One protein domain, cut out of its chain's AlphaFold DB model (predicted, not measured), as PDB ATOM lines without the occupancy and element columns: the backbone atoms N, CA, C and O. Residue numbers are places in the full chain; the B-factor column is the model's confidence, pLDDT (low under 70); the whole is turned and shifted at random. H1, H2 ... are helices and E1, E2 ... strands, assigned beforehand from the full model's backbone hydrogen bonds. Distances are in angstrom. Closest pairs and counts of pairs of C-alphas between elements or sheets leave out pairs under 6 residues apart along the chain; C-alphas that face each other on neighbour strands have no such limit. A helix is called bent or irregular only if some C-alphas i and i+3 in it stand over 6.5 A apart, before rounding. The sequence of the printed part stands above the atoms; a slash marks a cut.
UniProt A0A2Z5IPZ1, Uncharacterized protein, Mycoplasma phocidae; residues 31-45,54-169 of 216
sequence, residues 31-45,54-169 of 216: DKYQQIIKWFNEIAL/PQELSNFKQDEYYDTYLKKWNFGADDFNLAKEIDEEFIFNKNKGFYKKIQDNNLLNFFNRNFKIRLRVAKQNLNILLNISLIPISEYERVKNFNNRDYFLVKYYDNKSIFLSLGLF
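AT A GLANCE: This is residues 31 to 45 and 54 to 169 of the 216 residues of an uncharacterized protein of Mycoplasma phocidae (UniProt A0A2Z5IPZ1). A sheet of three long antiparallel strands makes a wall, with H1 and H2 over one face and the other face bare: H1 runs along edge strand E3, and H2 lies slantwise over E1 and E2. The shorter helices lie away from the bare face: H4 packs on H1, H5 and H6 sit at the end of the sheet where E1 begins and E2 ends, and H3 and H7 lie beyond the E1 edge. The printed part has 131 residues with seven named helices and three named strands, in the order H1, H2, H3, H4, H5, E1, E2, H6, H7, E3; the sheet runs E1, E2, E3 and the class is mixed, helices and strands. The whole is compact, with a radius of gyration of the C-alphas of 15.4 A, and has a flat outline spanning 41 by 37 by 18 A.

HOW THE PARTS SIT: E1, residues 115 to 124, and E2, residues 127 to 136, form a hairpin and are antiparallel at 161 degrees. Across this pair, N 120 and O 131 are 2.9 A apart and N 131 and O 120 are 2.8 A apart, within hydrogen-bond range. E3, residues 158 to 165, is the antiparallel neighbour of E2 at 166 degrees, with N 162 and O 130 at 2.8 A. The sheet is twisted, its C-alphas lying up to 4.2 A off the best plane. H1, residues 31 to 41, is on the sheet at a height of 8.3 A, over E3 and along it at 4 degrees on the local plane; their closest C-alphas are those of Asn 41 and Lys 160, 6.1 A apart. H2, residues 62 to 73, is on the same face at a height of 9.2 A, over E1 and E2 and slantwise to E1 at 37 degrees on the local plane; its closest C-alphas to E1 are those of Trp 73 and Arg 120, 5.2 A apart. H1 and H2 together with the sheet E1, E2, E3 make two layers, helices on one face of a sheet. H4, residues 97 to 104, is not on the sheet but touches H1, opposite ways at a shallow tilt of 26 degrees, with the closest C-alphas, of Trp 39 and Phe 98, 6.1 A apart. H5, residues 108 to 114, and H6, residues 137 to 144, only graze the sheet and only just touch each other, with 3 pairs of C-alphas within 8 A; the closest are those of Asn 114 and Ile 137, 5.1 A apart. H7, residues 149 to 152, touches H6 only at the corner, the C-alphas of Val 143 and Tyr 151 being closest at 5.0 A. H3, residues 80 to 86, only grazes the sheet and only just touches H7, with 3 pairs within 8 A; the closest C-alphas are those of Phe 80 and Tyr 151, 6.3 A apart. Every O i to N i+4 pair is within hydrogen-bond range in H1, H3, H4, H5 and H6; in H2 5 of 8 are, and H7 is too short for such a pair.

IN THESE COORDINATES: H1 begins at C-alpha 31, (-40.115, 0.749, 203.216), and is 15.4 A long. H2 is 15.7 A long and irregular, with C-alphas 69 and 72 7.5 A apart. E1 is 28.9 A long, from C-alpha 115 at (-37.223, -13.276, 200.538), and E2 is 28.6 A long. E3 is 22.7 A long and ends at C-alpha 165, (-36.962, -13.236, 171.433).

THE WHOLE: The two C-alphas farthest apart, those of Asp 31 and Lys 61, are 42.5 A apart. Residues 46 to 53 are not printed, and C-alphas 45 and 54 are 8.8 A apart across this cut, in the link from H1 to H2. Of the links that are printed whole, none is long. The mean pLDDT of the printed part is 93.9, and no printed residue is under 70.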
ATOM      1  N   ASP A  31     -41.015   0.005 204.104       96.81
ATOM      2  CA  ASP A  31     -40.115   0.749 203.216       96.81
ATOM      3  C   ASP A  31     -39.003  -0.143 202.646       96.81
ATOM      4  O   ASP A  31     -38.699  -0.082 201.456       96.81
ATOM      5  N   LYS A  32     -38.444  -1.053 203.458       97.81
ATOM      6  CA  LYS A  32     -37.412  -2.004 203.010       97.81
ATOM      7  C   LYS A  32     -37.980  -3.007 202.009       97.81
ATOM      8  O   LYS A  32     -37.324  -3.309 201.013       97.81
ATOM      9  N   TYR A  33     -39.199  -3.501 202.247       97.81
ATOM     10  CA  TYR A  33     -39.892  -4.367 201.288       97.81
ATOM     11  C   TYR A  33     -40.125  -3.651 199.960       97.81
ATOM     12  O   TYR A  33     -39.768  -4.179 198.909       97.81
ATOM     13  N   GLN A  34     -40.691  -2.445 200.006       97.12
ATOM     14  CA  GLN A  34     -40.981  -1.654 198.813       97.12
ATOM     15  C   GLN A  34     -39.709  -1.324 198.029       97.12
ATOM     16  O   GLN A  34     -39.709  -1.418 196.803       97.12
ATOM     17  N   GLN A  35     -38.611  -1.012 198.719       97.75
ATOM     18  CA  GLN A  35     -37.325  -0.741 198.084       97.75
ATOM     19  C   GLN A  35     -36.769  -1.967 197.345       97.75
ATOM     20  O   GLN A  35     -36.323  -1.846 196.203       97.75
ATOM     21  N   ILE A  36     -36.825  -3.153 197.963       98.06
ATOM     22  CA  ILE A  36     -36.370  -4.403 197.336       98.06
ATOM     23  C   ILE A  36     -37.259  -4.768 196.146       98.06
ATOM     24  O   ILE A  36     -36.731  -5.104 195.091       98.06
ATOM     25  N   ILE A  37     -38.584  -4.656 196.280       96.94
ATOM     26  CA  ILE A  37     -39.535  -4.910 195.187       96.94
ATOM     27  C   ILE A  37     -39.280  -3.956 194.014       96.94
ATOM     28  O   ILE A  37     -39.245  -4.378 192.860       96.94
ATOM     29  N   LYS A  38     -39.018  -2.674 194.294       96.75
ATOM     30  CA  LYS A  38     -38.655  -1.697 193.264       96.75
ATOM     31  C   LYS A  38     -37.415  -2.140 192.485       96.75
ATOM     32  O   LYS A  38     -37.468  -2.210 191.262       96.75
ATOM     33  N   TRP A  39     -36.321  -2.478 193.171       97.56
ATOM     34  CA  TRP A  39     -35.106  -2.953 192.494       97.56
ATOM     35  C   TRP A  39     -35.298  -4.295 191.793       97.56
ATOM     36  O   TRP A  39     -34.675  -4.537 190.765       97.56
ATOM     37  N   PHE A  40     -36.153  -5.161 192.328       97.69
ATOM     38  CA  PHE A  40     -36.489  -6.437 191.711       97.69
ATOM     39  C   PHE A  40     -37.161  -6.234 190.345       97.69
ATOM     40  O   PHE A  40     -36.805  -6.889 189.368       97.69
ATOM     41  N   ASN A  41     -38.056  -5.256 190.228       95.62
ATOM     42  CA  ASN A  41     -38.725  -4.944 188.962       95.62
ATOM     43  C   ASN A  41     -37.801  -4.328 187.900       95.62
ATOM     44  O   ASN A  41     -38.134  -4.342 186.707       95.62
ATOM     45  N   GLU A  42     -36.631  -3.843 188.315       95.69
ATOM     46  CA  GLU A  42     -35.562  -3.338 187.448       95.69
ATOM     47  C   GLU A  42     -34.606  -4.443 186.962       95.69
ATOM     48  O   GLU A  42     -33.732  -4.150 186.150       95.69
ATOM     49  N   ILE A  43     -34.752  -5.695 187.425       95.56
ATOM     50  CA  ILE A  43     -33.891  -6.811 186.998       95.56
ATOM     51  C   ILE A  43     -33.950  -6.983 185.476       95.56
ATOM     52  O   ILE A  43     -35.030  -7.102 184.883       95.56
ATOM     53  N   ALA A  44     -32.771  -7.079 184.867       94.12
ATOM     54  CA  ALA A  44     -32.568  -7.452 183.478       94.12
ATOM     55  C   ALA A  44     -31.683  -8.707 183.369       94.12
ATOM     56  O   ALA A  44     -31.115  -9.189 184.351       94.12
ATOM     57  N   LEU A  45     -31.527  -9.238 182.150       93.00
ATOM     58  CA  LEU A  45     -30.651 -10.393 181.894       93.00
ATOM     59  C   LEU A  45     -29.207 -10.122 182.354       93.00
ATOM     60  O   LEU A  45     -28.523 -11.016 182.845       93.00
ATOM     61  N   PRO A  54     -25.233 -16.670 179.822       91.94
ATOM     62  CA  PRO A  54     -24.394 -15.893 178.918       91.94
ATOM     63  C   PRO A  54     -25.189 -14.746 178.289       91.94
ATOM     64  O   PRO A  54     -26.350 -14.918 177.910       91.94
ATOM     65  N   GLN A  55     -24.567 -13.567 178.220       90.62
ATOM     66  CA  GLN A  55     -25.243 -12.311 177.863       90.62
ATOM     67  C   GLN A  55     -25.134 -11.994 176.361       90.62
ATOM     68  O   GLN A  55     -25.972 -11.275 175.821       90.62
ATOM     69  N   GLU A  56     -24.145 -12.569 175.674       91.75
ATOM     70  CA  GLU A  56     -23.928 -12.434 174.228       91.75
ATOM     71  C   GLU A  56     -24.811 -13.421 173.450       91.75
ATOM     72  O   GLU A  56     -24.337 -14.383 172.849       91.75
ATOM     73  N   LEU A  57     -26.129 -13.206 173.499       92.50
ATOM     74  CA  LEU A  57     -27.128 -14.106 172.903       92.50
ATOM     75  C   LEU A  57     -26.921 -14.329 171.395       92.50
ATOM     76  O   LEU A  57     -27.186 -15.421 170.896       92.50
ATOM     77  N   SER A  58     -26.378 -13.333 170.690       93.06
ATOM     78  CA  SER A  58     -26.063 -13.390 169.258       93.06
ATOM     79  C   SER A  58     -25.016 -14.440 168.888       93.06
ATOM     80  O   SER A  58     -24.885 -14.755 167.711       93.06
ATOM     81  N   ASN A  59     -24.280 -14.988 169.858       93.00
ATOM     82  CA  ASN A  59     -23.284 -16.034 169.619       93.00
ATOM     83  C   ASN A  59     -23.896 -17.443 169.606       93.00
ATOM     84  O   ASN A  59     -23.198 -18.405 169.300       93.00
ATOM     85  N   PHE A  60     -25.181 -17.581 169.943       92.31
ATOM     86  CA  PHE A  60     -25.841 -18.873 170.119       92.31
ATOM     87  C   PHE A  60     -27.069 -19.000 169.221       92.31
ATOM     88  O   PHE A  60     -27.793 -18.029 168.992       92.31
ATOM     89  N   LYS A  61     -27.378 -20.227 168.785       92.50
ATOM     90  CA  LYS A  61     -28.727 -20.559 168.298       92.50
ATOM     91  C   LYS A  61     -29.682 -20.615 169.490       92.50
ATOM     92  O   LYS A  61     -29.310 -21.102 170.554       92.50
ATOM     93  N   GLN A  62     -30.927 -20.162 169.322       92.25
ATOM     94  CA  GLN A  62     -31.898 -20.112 170.430       92.25
ATOM     95  C   GLN A  62     -32.113 -21.487 171.086       92.25
ATOM     96  O   GLN A  62     -32.170 -21.587 172.312       92.25
ATOM     97  N   ASP A  63     -32.207 -22.548 170.280       91.75
ATOM     98  CA  ASP A  63     -32.383 -23.917 170.776       91.75
ATOM     99  C   ASP A  63     -31.180 -24.393 171.590       91.75
ATOM    100  O   ASP A  63     -31.355 -24.908 172.690       91.75
ATOM    101  N   GLU A  64     -29.972 -24.143 171.085       93.31
ATOM    102  CA  GLU A  64     -28.718 -24.478 171.759       93.31
ATOM    103  C   GLU A  64     -28.575 -23.722 173.080       93.31
ATOM    104  O   GLU A  64     -28.266 -24.320 174.109       93.31
ATOM    105  N   TYR A  65     -28.862 -22.418 173.080       94.44
ATOM    106  CA  TYR A  65     -28.832 -21.616 174.297       94.44
ATOM    107  C   TYR A  65     -29.810 -22.155 175.343       94.44
ATOM    108  O   TYR A  65     -29.477 -22.285 176.522       94.44
ATOM    109  N   TYR A  66     -31.026 -22.497 174.913       94.62
ATOM    110  CA  TYR A  66     -32.022 -23.080 175.796       94.62
ATOM    111  C   TYR A  66     -31.556 -24.420 176.372       94.62
ATOM    112  O   TYR A  66     -31.596 -24.591 177.589       94.62
ATOM    113  N   ASP A  67     -31.128 -25.354 175.522       94.12
ATOM    114  CA  ASP A  67     -30.780 -26.711 175.948       94.12
ATOM    115  C   ASP A  67     -29.540 -26.730 176.850       94.12
ATOM    116  O   ASP A  67     -29.530 -27.463 177.840       94.12
ATOM    117  N   THR A  68     -28.542 -25.892 176.562       94.31
ATOM    118  CA  THR A  68     -27.294 -25.822 177.334       94.31
ATOM    119  C   THR A  68     -27.464 -25.073 178.652       94.31
ATOM    120  O   THR A  68     -26.966 -25.528 179.682       94.31
ATOM    121  N   TYR A  69     -28.152 -23.929 178.642       94.44
ATOM    122  CA  TYR A  69     -28.156 -23.029 179.797       94.44
ATOM    123  C   TYR A  69     -29.471 -23.043 180.567       94.44
ATOM    124  O   TYR A  69     -29.437 -23.038 181.789       94.44
ATOM    125  N   LEU A  70     -30.632 -23.082 179.906       94.94
ATOM    126  CA  LEU A  70     -31.908 -22.734 180.548       94.94
ATOM    127  C   LEU A  70     -32.835 -23.913 180.864       94.94
ATOM    128  O   LEU A  70     -33.682 -23.805 181.755       94.94
ATOM    129  N   LYS A  71     -32.703 -25.027 180.142       94.69
ATOM    130  CA  LYS A  71     -33.636 -26.161 180.188       94.69
ATOM    131  C   LYS A  71     -33.841 -26.727 181.588       94.69
ATOM    132  O   LYS A  71     -34.943 -27.162 181.900       94.69
ATOM    133  N   LYS A  72     -32.820 -26.667 182.446       94.88
ATOM    134  CA  LYS A  72     -32.898 -27.168 183.824       94.88
ATOM    135  C   LYS A  72     -33.908 -26.436 184.717       94.88
ATOM    136  O   LYS A  72     -34.219 -26.944 185.781       94.88
ATOM    137  N   TRP A  73     -34.406 -25.261 184.313       95.94
ATOM    138  CA  TRP A  73     -35.460 -24.517 185.023       95.94
ATOM    139  C   TRP A  73     -36.856 -24.685 184.400       95.94
ATOM    140  O   TRP A  73     -37.796 -23.994 184.809       95.94
ATOM    141  N   ASN A  74     -36.998 -25.552 183.394       95.19
ATOM    142  CA  ASN A  74     -38.282 -25.913 182.808       95.19
ATOM    143  C   ASN A  74     -38.768 -27.228 183.428       95.19
ATOM    144  O   ASN A  74     -38.134 -28.266 183.256       95.19
ATOM    145  N   PHE A  75     -39.888 -27.162 184.144       93.56
ATOM    146  CA  PHE A  75     -40.424 -28.266 184.932       93.56
ATOM    147  C   PHE A  75     -41.864 -28.561 184.526       93.56
ATOM    148  O   PHE A  75     -42.676 -27.641 184.381       93.56
ATOM    149  N   GLY A  76     -42.189 -29.844 184.396       91.19
ATOM    150  CA  GLY A  76     -43.559 -30.334 184.375       91.19
ATOM    151  C   GLY A  76     -44.185 -30.346 185.772       91.19
ATOM    152  O   GLY A  76     -43.529 -30.103 186.786       91.19
ATOM    153  N   ALA A  77     -45.481 -30.661 185.833       85.31
ATOM    154  CA  ALA A  77     -46.238 -30.692 187.089       85.31
ATOM    155  C   ALA A  77     -45.714 -31.729 188.102       85.31
ATOM    156  O   ALA A  77     -45.917 -31.559 189.306       85.31
ATOM    157  N   ASP A  78     -45.022 -32.762 187.620       91.31
ATOM    158  CA  ASP A  78     -44.535 -33.883 188.427       91.31
ATOM    159  C   ASP A  78     -43.041 -33.763 188.797       91.31
ATOM    160  O   ASP A  78     -42.539 -34.543 189.602       91.31
ATOM    161  N   ASP A  79     -42.335 -32.736 188.307       93.81
ATOM    162  CA  ASP A  79     -40.887 -32.550 188.518       93.81
ATOM    163  C   ASP A  79     -40.554 -31.796 189.824       93.81
ATOM    164  O   ASP A  79     -39.514 -31.145 189.947       93.81
ATOM    165  N   PHE A  80     -41.437 -31.842 190.825       93.69
ATOM    166  CA  PHE A  80     -41.323 -31.022 192.039       93.69
ATOM    167  C   PHE A  80     -40.051 -31.310 192.854       93.69
ATOM    168  O   PHE A  80     -39.489 -30.384 193.430       93.69
ATOM    169  N   ASN A  81     -39.562 -32.556 192.897       93.19
ATOM    170  CA  ASN A  81     -38.335 -32.889 193.634       93.19
ATOM    171  C   ASN A  81     -37.101 -32.240 192.999       93.19
ATOM    172  O   ASN A  81     -36.342 -31.568 193.690       93.19
ATOM    173  N   LEU A  82     -36.957 -32.359 191.677       94.31
ATOM    174  CA  LEU A  82     -35.870 -31.713 190.942       94.31
ATOM    175  C   LEU A  82     -35.966 -30.187 191.056       94.31
ATOM    176  O   LEU A  82     -34.971 -29.503 191.282       94.31
ATOM    177  N   ALA A  83     -37.179 -29.642 190.952       94.94
ATOM    178  CA  ALA A  83     -37.395 -28.209 191.069       94.94
ATOM    179  C   ALA A  83     -36.995 -27.656 192.450       94.94
ATOM    180  O   ALA A  83     -36.441 -26.558 192.517       94.94
ATOM    181  N   LYS A  84     -37.205 -28.417 193.537       93.81
ATOM    182  CA  LYS A  84     -36.744 -28.047 194.887       93.81
ATOM    183  C   LYS A  84     -35.234 -27.907 194.963       93.81
ATOM    184  O   LYS A  84     -34.764 -26.923 195.521       93.81
ATOM    185  N   GLU A  85     -34.500 -28.870 194.413       93.69
ATOM    186  CA  GLU A  85     -33.034 -28.850 194.410       93.69
ATOM    187  C   GLU A  85     -32.509 -27.642 193.625       93.69
ATOM    188  O   GLU A  85     -31.673 -26.882 194.112       93.69
ATOM    189  N   ILE A  86     -33.066 -27.406 192.435       94.19
ATOM    190  CA  ILE A  86     -32.661 -26.296 191.566       94.19
ATOM    191  C   ILE A  86     -32.992 -24.922 192.180       94.19
ATOM    192  O   ILE A  86     -32.229 -23.972 191.998       94.19
ATOM    193  N   ASP A  87     -34.083 -24.791 192.942       93.19
ATOM    194  CA  ASP A  87     -34.472 -23.532 193.597       93.19
ATOM    195  C   ASP A  87     -33.545 -23.101 194.740       93.19
ATOM    196  O   ASP A  87     -33.597 -21.955 195.205       93.19
ATOM    197  N   GLU A  88     -32.660 -23.980 195.204       88.44
ATOM    198  CA  GLU A  88     -31.621 -23.608 196.161       88.44
ATOM    199  C   GLU A  88     -30.482 -22.813 195.505       88.44
ATOM    200  O   GLU A  88     -29.793 -22.052 196.189       88.44
ATOM    201  N   GLU A  89     -30.340 -22.886 194.179       88.81
ATOM    202  CA  GLU A  89     -29.283 -22.193 193.455       88.81
ATOM    203  C   GLU A  89     -29.414 -20.662 193.484       88.81
ATOM    204  O   GLU A  89     -30.464 -20.069 193.234       88.81
ATOM    205  N   PHE A  90     -28.280 -19.987 193.679       89.19
ATOM    206  CA  PHE A  90     -28.179 -18.544 193.479       89.19
ATOM    207  C   PHE A  90     -28.039 -18.217 191.983       89.19
ATOM    208  O   PHE A  90     -27.166 -18.775 191.314       89.19
ATOM    209  N   ILE A  91     -28.897 -17.335 191.457       93.62
ATOM    210  CA  ILE A  91     -28.986 -17.035 190.011       93.62
ATOM    211  C   ILE A  91     -28.452 -15.652 189.611       93.62
ATOM    212  O   ILE A  91     -28.308 -15.380 188.422       93.62
ATOM    213  N   PHE A  92     -28.181 -14.768 190.573       94.44
ATOM    214  CA  PHE A  92     -27.720 -13.407 190.295       94.44
ATOM    215  C   PHE A  92     -26.201 -13.306 190.276       94.44
ATOM    216  O   PHE A  92     -25.494 -14.078 190.917       94.44
ATOM    217  N   ASN A  93     -25.690 -12.280 189.602       92.19
ATOM    218  CA  ASN A  93     -24.307 -11.886 189.777       92.19
ATOM    219  C   ASN A  93     -24.146 -11.152 191.117       92.19
ATOM    220  O   ASN A  93     -24.814 -10.153 191.374       92.19
ATOM    221  N   LYS A  94     -23.232 -11.622 191.971       91.62
ATOM    222  CA  LYS A  94     -23.021 -11.024 193.299       91.62
ATOM    223  C   LYS A  94     -22.410  -9.620 193.253       91.62
ATOM    224  O   LYS A  94     -22.581  -8.862 194.193       91.62
ATOM    225  N   ASN A  95     -21.714  -9.268 192.177       90.81
ATOM    226  CA  ASN A  95     -20.888  -8.063 192.108       90.81
ATOM    227  C   ASN A  95     -21.531  -6.916 191.315       90.81
ATOM    228  O   ASN A  95     -20.939  -5.837 191.247       90.81
ATOM    229  N   LYS A  96     -22.711  -7.121 190.715       91.25
ATOM    230  CA  LYS A  96     -23.431  -6.105 189.928       91.25
ATOM    231  C   LYS A  96     -24.947  -6.193 190.110       91.25
ATOM    232  O   LYS A  96     -25.466  -7.167 190.648       91.25
ATOM    233  N   GLY A  97     -25.644  -5.163 189.638       93.50
ATOM    234  CA  GLY A  97     -27.090  -5.220 189.456       93.50
ATOM    235  C   GLY A  97     -27.903  -5.275 190.750       93.50
ATOM    236  O   GLY A  97     -27.530  -4.676 191.762       93.50
ATOM    237  N   PHE A  98     -29.017  -6.005 190.709       95.62
ATOM    238  CA  PHE A  98     -29.960  -6.180 191.820       95.62
ATOM    239  C   PHE A  98     -29.297  -6.586 193.143       95.62
ATOM    240  O   PHE A  98     -29.519  -5.943 194.170       95.62
ATOM    241  N   TYR A  99     -28.456  -7.624 193.134       95.62
ATOM    242  CA  TYR A  99     -27.861  -8.125 194.374       95.62
ATOM    243  C   TYR A  99     -26.838  -7.148 194.960       95.62
ATOM    244  O   TYR A  99     -26.838  -6.914 196.169       95.62
ATOM    245  N   LYS A 100     -26.031  -6.501 194.108       95.69
ATOM    246  CA  LYS A 100     -25.102  -5.456 194.552       95.69
ATOM    247  C   LYS A 100     -25.847  -4.285 195.202       95.69
ATOM    248  O   LYS A 100     -25.462  -3.863 196.284       95.69
ATOM    249  N   LYS A 101     -26.965  -3.824 194.618       96.56
ATOM    250  CA  LYS A 101     -27.810  -2.769 195.218       96.56
ATOM    251  C   LYS A 101     -28.266  -3.143 196.633       96.56
ATOM    252  O   LYS A 101     -28.217  -2.304 197.528       96.56
ATOM    253  N   ILE A 102     -28.665  -4.398 196.856       97.19
ATOM    254  CA  ILE A 102     -29.042  -4.889 198.191       97.19
ATOM    255  C   ILE A 102     -27.859  -4.818 199.168       97.19
ATOM    256  O   ILE A 102     -28.039  -4.394 200.312       97.19
ATOM    257  N   GLN A 103     -26.664  -5.226 198.732       96.62
ATOM    258  CA  GLN A 103     -25.451  -5.190 199.554       96.62
ATOM    259  C   GLN A 103     -25.031  -3.757 199.894       96.62
ATOM    260  O   GLN A 103     -24.874  -3.444 201.072       96.62
ATOM    261  N   ASP A 104     -24.933  -2.886 198.889       97.06
ATOM    262  CA  ASP A 104     -24.489  -1.493 199.028       97.06
ATOM    263  C   ASP A 104     -25.416  -0.675 199.952       97.06
ATOM    264  O   ASP A 104     -24.993   0.305 200.558       97.06
ATOM    265  N   ASN A 105     -26.678  -1.097 200.107       97.56
ATOM    266  CA  ASN A 105     -27.669  -0.457 200.979       97.56
ATOM    267  C   ASN A 105     -27.859  -1.166 202.335       97.56
ATOM    268  O   ASN A 105     -28.834  -0.895 203.034       97.56
ATOM    269  N   ASN A 106     -26.965  -2.083 202.729       97.19
ATOM    270  CA  ASN A 106     -27.038  -2.834 203.994       97.19
ATOM    271  C   ASN A 106     -28.343  -3.634 204.190       97.19
ATOM    272  O   ASN A 106     -28.762  -3.913 205.316       97.19
ATOM    273  N   LEU A 107     -28.994  -4.043 203.097       97.69
ATOM    274  CA  LEU A 107     -30.259  -4.780 203.133       97.69
ATOM    275  C   LEU A 107     -30.083  -6.293 202.993       97.69
ATOM    276  O   LEU A 107     -31.075  -7.013 203.010       97.69
ATOM    277  N   LEU A 108     -28.854  -6.811 202.910       96.69
ATOM    278  CA  LEU A 108     -28.607  -8.235 202.664       96.69
ATOM    279  C   LEU A 108     -29.204  -9.156 203.741       96.69
ATOM    280  O   LEU A 108     -29.883 -10.129 203.419       96.69
ATOM    281  N   ASN A 109     -29.007  -8.830 205.021       97.56
ATOM    282  CA  ASN A 109     -29.575  -9.615 206.122       97.56
ATOM    283  C   ASN A 109     -31.105  -9.588 206.105       97.56
ATOM    284  O   ASN A 109     -31.750 -10.597 206.378       97.56
ATOM    285  N   PHE A 110     -31.683  -8.434 205.770       98.12
ATOM    286  CA  PHE A 110     -33.125  -8.301 205.621       98.12
ATOM    287  C   PHE A 110     -33.627  -9.111 204.422       98.12
ATOM    288  O   PHE A 110     -34.620  -9.821 204.548       98.12
ATOM    289  N   PHE A 111     -32.919  -9.065 203.292       97.75
ATOM    290  CA  PHE A 111     -33.255  -9.815 202.092       97.75
ATOM    291  C   PHE A 111     -33.282 -11.325 202.368       97.75
ATOM    292  O   PHE A 111     -34.316 -11.965 202.198       97.75
ATOM    293  N   ASN A 112     -32.192 -11.871 202.914       96.12
ATOM    294  CA  ASN A 112     -32.052 -13.306 203.186       96.12
ATOM    295  C   ASN A 112     -33.064 -13.839 204.213       96.12
ATOM    296  O   ASN A 112     -33.394 -15.019 204.193       96.12
ATOM    297  N   ARG A 113     -33.547 -12.987 205.125       97.50
ATOM    298  CA  ARG A 113     -34.541 -13.367 206.141       97.50
ATOM    299  C   ARG A 113     -35.983 -13.291 205.665       97.50
ATOM    300  O   ARG A 113     -36.842 -13.837 206.338       97.50
ATOM    301  N   ASN A 114     -36.269 -12.576 204.580       97.81
ATOM    302  CA  ASN A 114     -37.648 -12.263 204.196       97.81
ATOM    303  C   ASN A 114     -38.010 -12.737 202.793       97.81
ATOM    304  O   ASN A 114     -39.198 -12.882 202.497       97.81
ATOM    305  N   PHE A 115     -37.015 -12.991 201.946       97.38
ATOM    306  CA  PHE A 115     -37.223 -13.276 200.538       97.38
ATOM    307  C   PHE A 115     -36.463 -14.511 200.082       97.38
ATOM    308  O   PHE A 115     -35.345 -14.791 200.511       97.38
ATOM    309  N   LYS A 116     -37.064 -15.189 199.115       96.62
ATOM    310  CA  LYS A 116     -36.437 -16.179 198.254       96.62
ATOM    311  C   LYS A 116     -36.709 -15.782 196.808       96.62
ATOM    312  O   LYS A 116     -37.754 -15.216 196.499       96.62
ATOM    313  N   ILE A 117     -35.768 -16.074 195.923       96.06
ATOM    314  CA  ILE A 117     -35.947 -15.876 194.485       96.06
ATOM    315  C   ILE A 117     -36.109 -17.241 193.843       96.06
ATOM    316  O   ILE A 117     -35.376 -18.169 194.177       96.06
ATOM    317  N   ARG A 118     -37.051 -17.335 192.910       95.25
ATOM    318  CA  ARG A 118     -37.297 -18.531 192.112       95.25
ATOM    319  C   ARG A 118     -37.281 -18.187 190.637       95.25
ATOM    320  O   ARG A 118     -37.887 -17.192 190.251       95.25
ATOM    321  N   LEU A 119     -36.635 -19.022 189.829       96.31
ATOM    322  CA  LEU A 119     -36.617 -18.900 188.373       96.31
ATOM    323  C   LEU A 119     -37.359 -20.075 187.740       96.31
ATOM    324  O   LEU A 119     -37.110 -21.235 188.066       96.31
ATOM    325  N   ARG A 120     -38.250 -19.777 186.800       95.19
ATOM    326  CA  ARG A 120     -38.892 -20.760 185.926       95.19
ATOM    327  C   ARG A 120     -38.703 -20.344 184.482       95.19
ATOM    328  O   ARG A 120     -38.827 -19.164 184.159       95.19
ATOM    329  N   VAL A 121     -38.418 -21.314 183.626       95.50
ATOM    330  CA  VAL A 121     -38.236 -21.083 182.196       95.50
ATOM    331  C   VAL A 121     -39.358 -21.761 181.429       95.50
ATOM    332  O   VAL A 121     -39.655 -22.928 181.659       95.50
ATOM    333  N   ALA A 122     -39.944 -21.036 180.482       91.69
ATOM    334  CA  ALA A 122     -40.818 -21.601 179.467       91.69
ATOM    335  C   ALA A 122     -40.251 -21.286 178.081       91.69
ATOM    336  O   ALA A 122     -39.835 -20.161 177.811       91.69
ATOM    337  N   LYS A 123     -40.256 -22.274 177.186       87.31
ATOM    338  CA  LYS A 123     -39.896 -22.088 175.779       87.31
ATOM    339  C   LYS A 123     -41.159 -22.161 174.932       87.31
ATOM    340  O   LYS A 123     -41.875 -23.156 174.977       87.31
ATOM    341  N   GLN A 124     -41.430 -21.110 174.168       82.25
ATOM    342  CA  GLN A 124     -42.559 -21.024 173.245       82.25
ATOM    343  C   GLN A 124     -42.033 -20.690 171.854       82.25
ATOM    344  O   GLN A 124     -41.816 -19.518 171.579       82.25
ATOM    345  N   ASN A 125     -41.848 -21.694 170.992       76.19
ATOM    346  CA  ASN A 125     -41.364 -21.602 169.603       76.19
ATOM    347  C   ASN A 125     -40.276 -20.540 169.345       76.19
ATOM    348  O   ASN A 125     -39.108 -20.883 169.266       76.19
ATOM    349  N   LEU A 126     -40.663 -19.271 169.202       81.31
ATOM    350  CA  LEU A 126     -39.798 -18.136 168.880       81.31
ATOM    351  C   LEU A 126     -39.267 -17.377 170.106       81.31
ATOM    352  O   LEU A 126     -38.519 -16.415 169.957       81.31
ATOM    353  N   ASN A 127     -39.676 -17.736 171.318       88.56
ATOM    354  CA  ASN A 127     -39.353 -16.991 172.527       88.56
ATOM    355  C   ASN A 127     -38.968 -17.931 173.664       88.56
ATOM    356  O   ASN A 127     -39.578 -18.984 173.863       88.56
ATOM    357  N   ILE A 128     -38.002 -17.493 174.463       93.94
ATOM    358  CA  ILE A 128     -37.733 -18.073 175.772       93.94
ATOM    359  C   ILE A 128     -38.157 -17.055 176.826       93.94
ATOM    360  O   ILE A 128     -37.775 -15.888 176.769       93.94
ATOM    361  N   LEU A 129     -38.974 -17.495 177.774       95.00
ATOM    362  CA  LEU A 129     -39.503 -16.690 178.861       95.00
ATOM    363  C   LEU A 129     -38.842 -17.109 180.170       95.00
ATOM    364  O   LEU A 129     -39.004 -18.247 180.609       95.00
ATOM    365  N   LEU A 130     -38.130 -16.179 180.798       95.94
ATOM    366  CA  LEU A 130     -37.589 -16.328 182.144       95.94
ATOM    367  C   LEU A 130     -38.541 -15.616 183.104       95.94
ATOM    368  O   LEU A 130     -38.642 -14.392 183.075       95.94
ATOM    369  N   ASN A 131     -39.229 -16.376 183.948       95.44
ATOM    370  CA  ASN A 131     -40.092 -15.853 185.001       95.44
ATOM    371  C   ASN A 131     -39.366 -15.944 186.338       95.44
ATOM    372  O   ASN A 131     -39.095 -17.038 186.838       95.44
ATOM    373  N   ILE A 132     -39.052 -14.789 186.906       96.56
ATOM    374  CA  ILE A 132     -38.374 -14.645 188.187       96.56
ATOM    375  C   ILE A 132     -39.423 -14.198 189.195       96.56
ATOM    376  O   ILE A 132     -40.066 -13.178 188.990       96.56
ATOM    377  N   SER A 133     -39.596 -14.924 190.295       96.50
ATOM    378  CA  SER A 133     -40.545 -14.569 191.355       96.50
ATOM    379  C   SER A 133     -39.811 -14.187 192.636       96.50
ATOM    380  O   SER A 133     -38.897 -14.896 193.061       96.50
ATOM    381  N   LEU A 134     -40.243 -13.094 193.266       97.31
ATOM    382  CA  LEU A 134     -39.800 -12.665 194.589       97.31
ATOM    383  C   LEU A 134     -40.773 -13.211 195.636       97.31
ATOM    384  O   LEU A 134     -41.874 -12.696 195.814       97.31
ATOM    385  N   ILE A 135     -40.380 -14.279 196.315       97.25
ATOM    386  CA  ILE A 135     -41.248 -15.088 197.172       97.25
ATOM    387  C   ILE A 135     -40.977 -14.758 198.645       97.25
ATOM    388  O   ILE A 135     -39.813 -14.621 199.022       97.25
ATOM    389  N   PRO A 136     -42.004 -14.647 199.508       97.25
ATOM    390  CA  PRO A 136     -41.801 -14.587 200.954       97.25
ATOM    391  C   PRO A 136     -41.098 -15.844 201.468       97.25
ATOM    392  O   PRO A 136     -41.489 -16.952 201.111       97.25
ATOM    393  N   ILE A 137     -40.118 -15.711 202.365       96.19
ATOM    394  CA  ILE A 137     -39.412 -16.894 202.889       96.19
ATOM    395  C   ILE A 137     -40.376 -17.899 203.542       96.19
ATOM    396  O   ILE A 137     -40.248 -19.098 203.336       96.19
ATOM    397  N   SER A 138     -41.399 -17.412 204.251       95.06
ATOM    398  CA  SER A 138     -42.417 -18.248 204.898       95.06
ATOM    399  C   SER A 138     -43.206 -19.088 203.895       95.06
ATOM    400  O   SER A 138     -43.568 -20.226 204.176       95.06
ATOM    401  N   GLU A 139     -43.457 -18.531 202.714       95.81
ATOM    402  CA  GLU A 139     -44.162 -19.208 201.638       95.81
ATOM    403  C   GLU A 139     -43.265 -20.248 200.958       95.81
ATOM    404  O   GLU A 139     -43.732 -21.344 200.657       95.81
ATOM    405  N   TYR A 140     -41.976 -19.940 200.778       95.31
ATOM    406  CA  TYR A 140     -40.986 -20.908 200.302       95.31
ATOM    407  C   TYR A 140     -40.890 -22.123 201.237       95.31
ATOM    408  O   TYR A 140     -41.008 -23.260 200.778       95.31
ATOM    409  N   GLU A 141     -40.767 -21.895 202.547       94.44
ATOM    410  CA  GLU A 141     -40.723 -22.973 203.543       94.44
ATOM    411  C   GLU A 141     -42.025 -23.788 203.573       94.44
ATOM    412  O   GLU A 141     -41.993 -25.014 203.696       94.44
ATOM    413  N   ARG A 142     -43.184 -23.139 203.386       95.00
ATOM    414  CA  ARG A 142     -44.478 -23.828 203.286       95.00
ATOM    415  C   ARG A 142     -44.495 -24.810 202.114       95.00
ATOM    416  O   ARG A 142     -44.822 -25.978 202.315       95.00
ATOM    417  N   VAL A 143     -44.153 -24.352 200.907       93.94
ATOM    418  CA  VAL A 143     -44.247 -25.189 199.697       93.94
ATOM    419  C   VAL A 143     -43.142 -26.238 199.613       93.94
ATOM    420  O   VAL A 143     -43.371 -27.297 199.034       93.94
ATOM    421  N   LYS A 144     -41.972 -26.013 200.229       91.38
ATOM    422  CA  LYS A 144     -40.855 -26.977 200.240       91.38
ATOM    423  C   LYS A 144     -41.256 -28.345 200.808       91.38
ATOM    424  O   LYS A 144     -40.708 -29.365 200.390       91.38
ATOM    425  N   ASN A 145     -42.258 -28.386 201.686       91.56
ATOM    426  CA  ASN A 145     -42.770 -29.620 202.285       91.56
ATOM    427  C   ASN A 145     -43.744 -30.401 201.382       91.56
ATOM    428  O   ASN A 145     -44.083 -31.541 201.692       91.56
ATOM    429  N   PHE A 146     -44.194 -29.831 200.261       92.50
ATOM    430  CA  PHE A 146     -45.118 -30.505 199.349       92.50
ATOM    431  C   PHE A 146     -44.389 -31.413 198.372       92.50
ATOM    432  O   PHE A 146     -43.494 -30.976 197.657       92.50
ATOM    433  N   ASN A 147     -44.795 -32.678 198.313       91.12
ATOM    434  CA  ASN A 147     -44.246 -33.679 197.394       91.12
ATOM    435  C   ASN A 147     -45.242 -33.985 196.270       91.12
ATOM    436  O   ASN A 147     -45.544 -35.139 195.982       91.12
ATOM    437  N   ASN A 148     -45.835 -32.932 195.717       92.44
ATOM    438  CA  ASN A 148     -46.831 -32.997 194.658       92.44
ATOM    439  C   ASN A 148     -46.806 -31.687 193.849       92.44
ATOM    440  O   ASN A 148     -46.023 -30.773 194.127       92.44
ATOM    441  N   ARG A 149     -47.724 -31.563 192.885       91.69
ATOM    442  CA  ARG A 149     -47.882 -30.361 192.050       91.69
ATOM    443  C   ARG A 149     -48.131 -29.062 192.831       91.69
ATOM    444  O   ARG A 149     -47.870 -27.985 192.301       91.69
ATOM    445  N   ASP A 150     -48.613 -29.137 194.075       91.44
ATOM    446  CA  ASP A 150     -48.910 -27.950 194.886       91.44
ATOM    447  C   ASP A 150     -47.632 -27.197 195.272       91.44
ATOM    448  O   ASP A 150     -47.689 -26.011 195.593       91.44
ATOM    449  N   TYR A 151     -46.462 -27.836 195.158       93.25
ATOM    450  CA  TYR A 151     -45.159 -27.177 195.245       93.25
ATOM    451  C   TYR A 151     -45.038 -25.967 194.296       93.25
ATOM    452  O   TYR A 151     -44.439 -24.943 194.634       93.25
ATOM    453  N   PHE A 152     -45.636 -26.049 193.103       92.25
ATOM    454  CA  PHE A 152     -45.579 -24.964 192.124       92.25
ATOM    455  C   PHE A 152     -46.526 -23.801 192.457       92.25
ATOM    456  O   PHE A 152     -46.287 -22.681 191.988       92.25
ATOM    457  N   LEU A 153     -47.532 -24.033 193.312       91.12
ATOM    458  CA  LEU A 153     -48.520 -23.052 193.771       91.12
ATOM    459  C   LEU A 153     -47.937 -22.160 194.876       91.12
ATOM    460  O   LEU A 153     -48.313 -22.244 196.050       91.12
ATOM    461  N   VAL A 154     -46.992 -21.310 194.480       92.06
ATOM    462  CA  VAL A 154     -46.346 -20.349 195.374       92.06
ATOM    463  C   VAL A 154     -47.028 -18.995 195.289       92.06
ATOM    464  O   VAL A 154     -47.323 -18.490 194.203       92.06
ATOM    465  N   LYS A 155     -47.194 -18.369 196.445       95.44
ATOM    466  CA  LYS A 155     -47.481 -16.944 196.526       95.44
ATOM    467  C   LYS A 155     -46.201 -16.119 196.446       95.44
ATOM    468  O   LYS A 155     -45.119 -16.569 196.814       95.44
ATOM    469  N   TYR A 156     -46.308 -14.892 195.962       96.31
ATOM    470  CA  TYR A 156     -45.146 -14.041 195.727       96.31
ATOM    471  C   TYR A 156     -45.458 -12.571 196.006       96.31
ATOM    472  O   TYR A 156     -46.609 -12.146 195.943       96.31
ATOM    473  N   TYR A 157     -44.438 -11.786 196.345       96.44
ATOM    474  CA  TYR A 157     -44.561 -10.333 196.442       96.44
ATOM    475  C   TYR A 157     -44.612  -9.689 195.063       96.44
ATOM    476  O   TYR A 157     -45.424  -8.797 194.849       96.44
ATOM    477  N   ASP A 158     -43.753 -10.144 194.148       95.88
ATOM    478  CA  ASP A 158     -43.731  -9.671 192.767       95.88
ATOM    479  C   ASP A 158     -43.176 -10.736 191.807       95.88
ATOM    480  O   ASP A 158     -42.534 -11.705 192.236       95.88
ATOM    481  N   ASN A 159     -43.426 -10.563 190.511       94.81
ATOM    482  CA  ASN A 159     -42.978 -11.458 189.450       94.81
ATOM    483  C   ASN A 159     -42.480 -10.651 188.244       94.81
ATOM    484  O   ASN A 159     -43.174  -9.780 187.725       94.81
ATOM    485  N   LYS A 160     -41.271 -10.970 187.780       95.00
ATOM    486  CA  LYS A 160     -40.606 -10.321 186.657       95.00
ATOM    487  C   LYS A 160     -40.388 -11.319 185.529       95.00
ATOM    488  O   LYS A 160     -39.709 -12.329 185.697       95.00
ATOM    489  N   SER A 161     -40.886 -10.968 184.352       94.19
ATOM    490  CA  SER A 161     -40.651 -11.710 183.118       94.19
ATOM    491  C   SER A 161     -39.564 -11.047 182.273       94.19
ATOM    492  O   SER A 161     -39.623  -9.844 182.007       94.19
ATOM    493  N   ILE A 162     -38.589 -11.835 181.819       93.94
ATOM    494  CA  ILE A 162     -37.596 -11.446 180.811       93.94
ATOM    495  C   ILE A 162     -37.850 -12.291 179.563       93.94
ATOM    496  O   ILE A 162     -37.805 -13.522 179.615       93.94
ATOM    497  N   PHE A 163     -38.122 -11.620 178.446       93.25
ATOM    498  CA  PHE A 163     -38.386 -12.256 177.160       93.25
ATOM    499  C   PHE A 163     -37.123 -12.251 176.305       93.25
ATOM    500  O   PHE A 163     -36.600 -11.188 175.974       93.25
ATOM    501  N   LEU A 164     -36.661 -13.439 175.924       93.56
ATOM    502  CA  LEU A 164     -35.578 -13.620 174.968       93.56
ATOM    503  C   LEU A 164     -36.190 -14.008 173.622       93.56
ATOM    504  O   LEU A 164     -36.516 -15.175 173.386       93.56
ATOM    505  N   SER A 165     -36.399 -13.014 172.762       90.88
ATOM    506  CA  SER A 165     -36.962 -13.236 171.433       90.88
ATOM    507  C   SER A 165     -35.937 -13.858 170.489       90.88
ATOM    508  O   SER A 165     -34.733 -13.658 170.642       90.88
ATOM    509  N   LEU A 166     -36.414 -14.596 169.484       87.75
ATOM    510  CA  LEU A 166     -35.568 -15.244 168.476       87.75
ATOM    511  C   LEU A 166     -34.609 -14.256 167.790       87.75
ATOM    512  O   LEU A 166     -33.481 -14.619 167.483       87.75
ATOM    513  N   GLY A 167     -35.025 -12.997 167.608       87.50
ATOM    514  CA  GLY A 167     -34.199 -11.951 166.996       87.50
ATOM    515  C   GLY A 167     -32.969 -11.531 167.810       87.50
ATOM    516  O   GLY A 167     -32.129 -10.812 167.282       87.50
ATOM    517  N   LEU A 168     -32.847 -11.960 169.072       89.62
ATOM    518  CA  LEU A 168     -31.646 -11.743 169.891       89.62
ATOM    519  C   LEU A 168     -30.562 -12.803 169.655       89.62
ATOM    520  O   LEU A 168     -29.439 -12.634 170.125       89.62
ATOM    521  N   PHE A 169     -30.902 -13.902 168.980       92.44
ATOM    522  CA  PHE A 169     -30.030 -15.052 168.772       92.44
ATOM    523  C   PHE A 169     -29.442 -15.069 167.365       92.44
ATOM    524  O   PHE A 169     -29.925 -14.382 166.463       92.44
TER     525      PHE A 169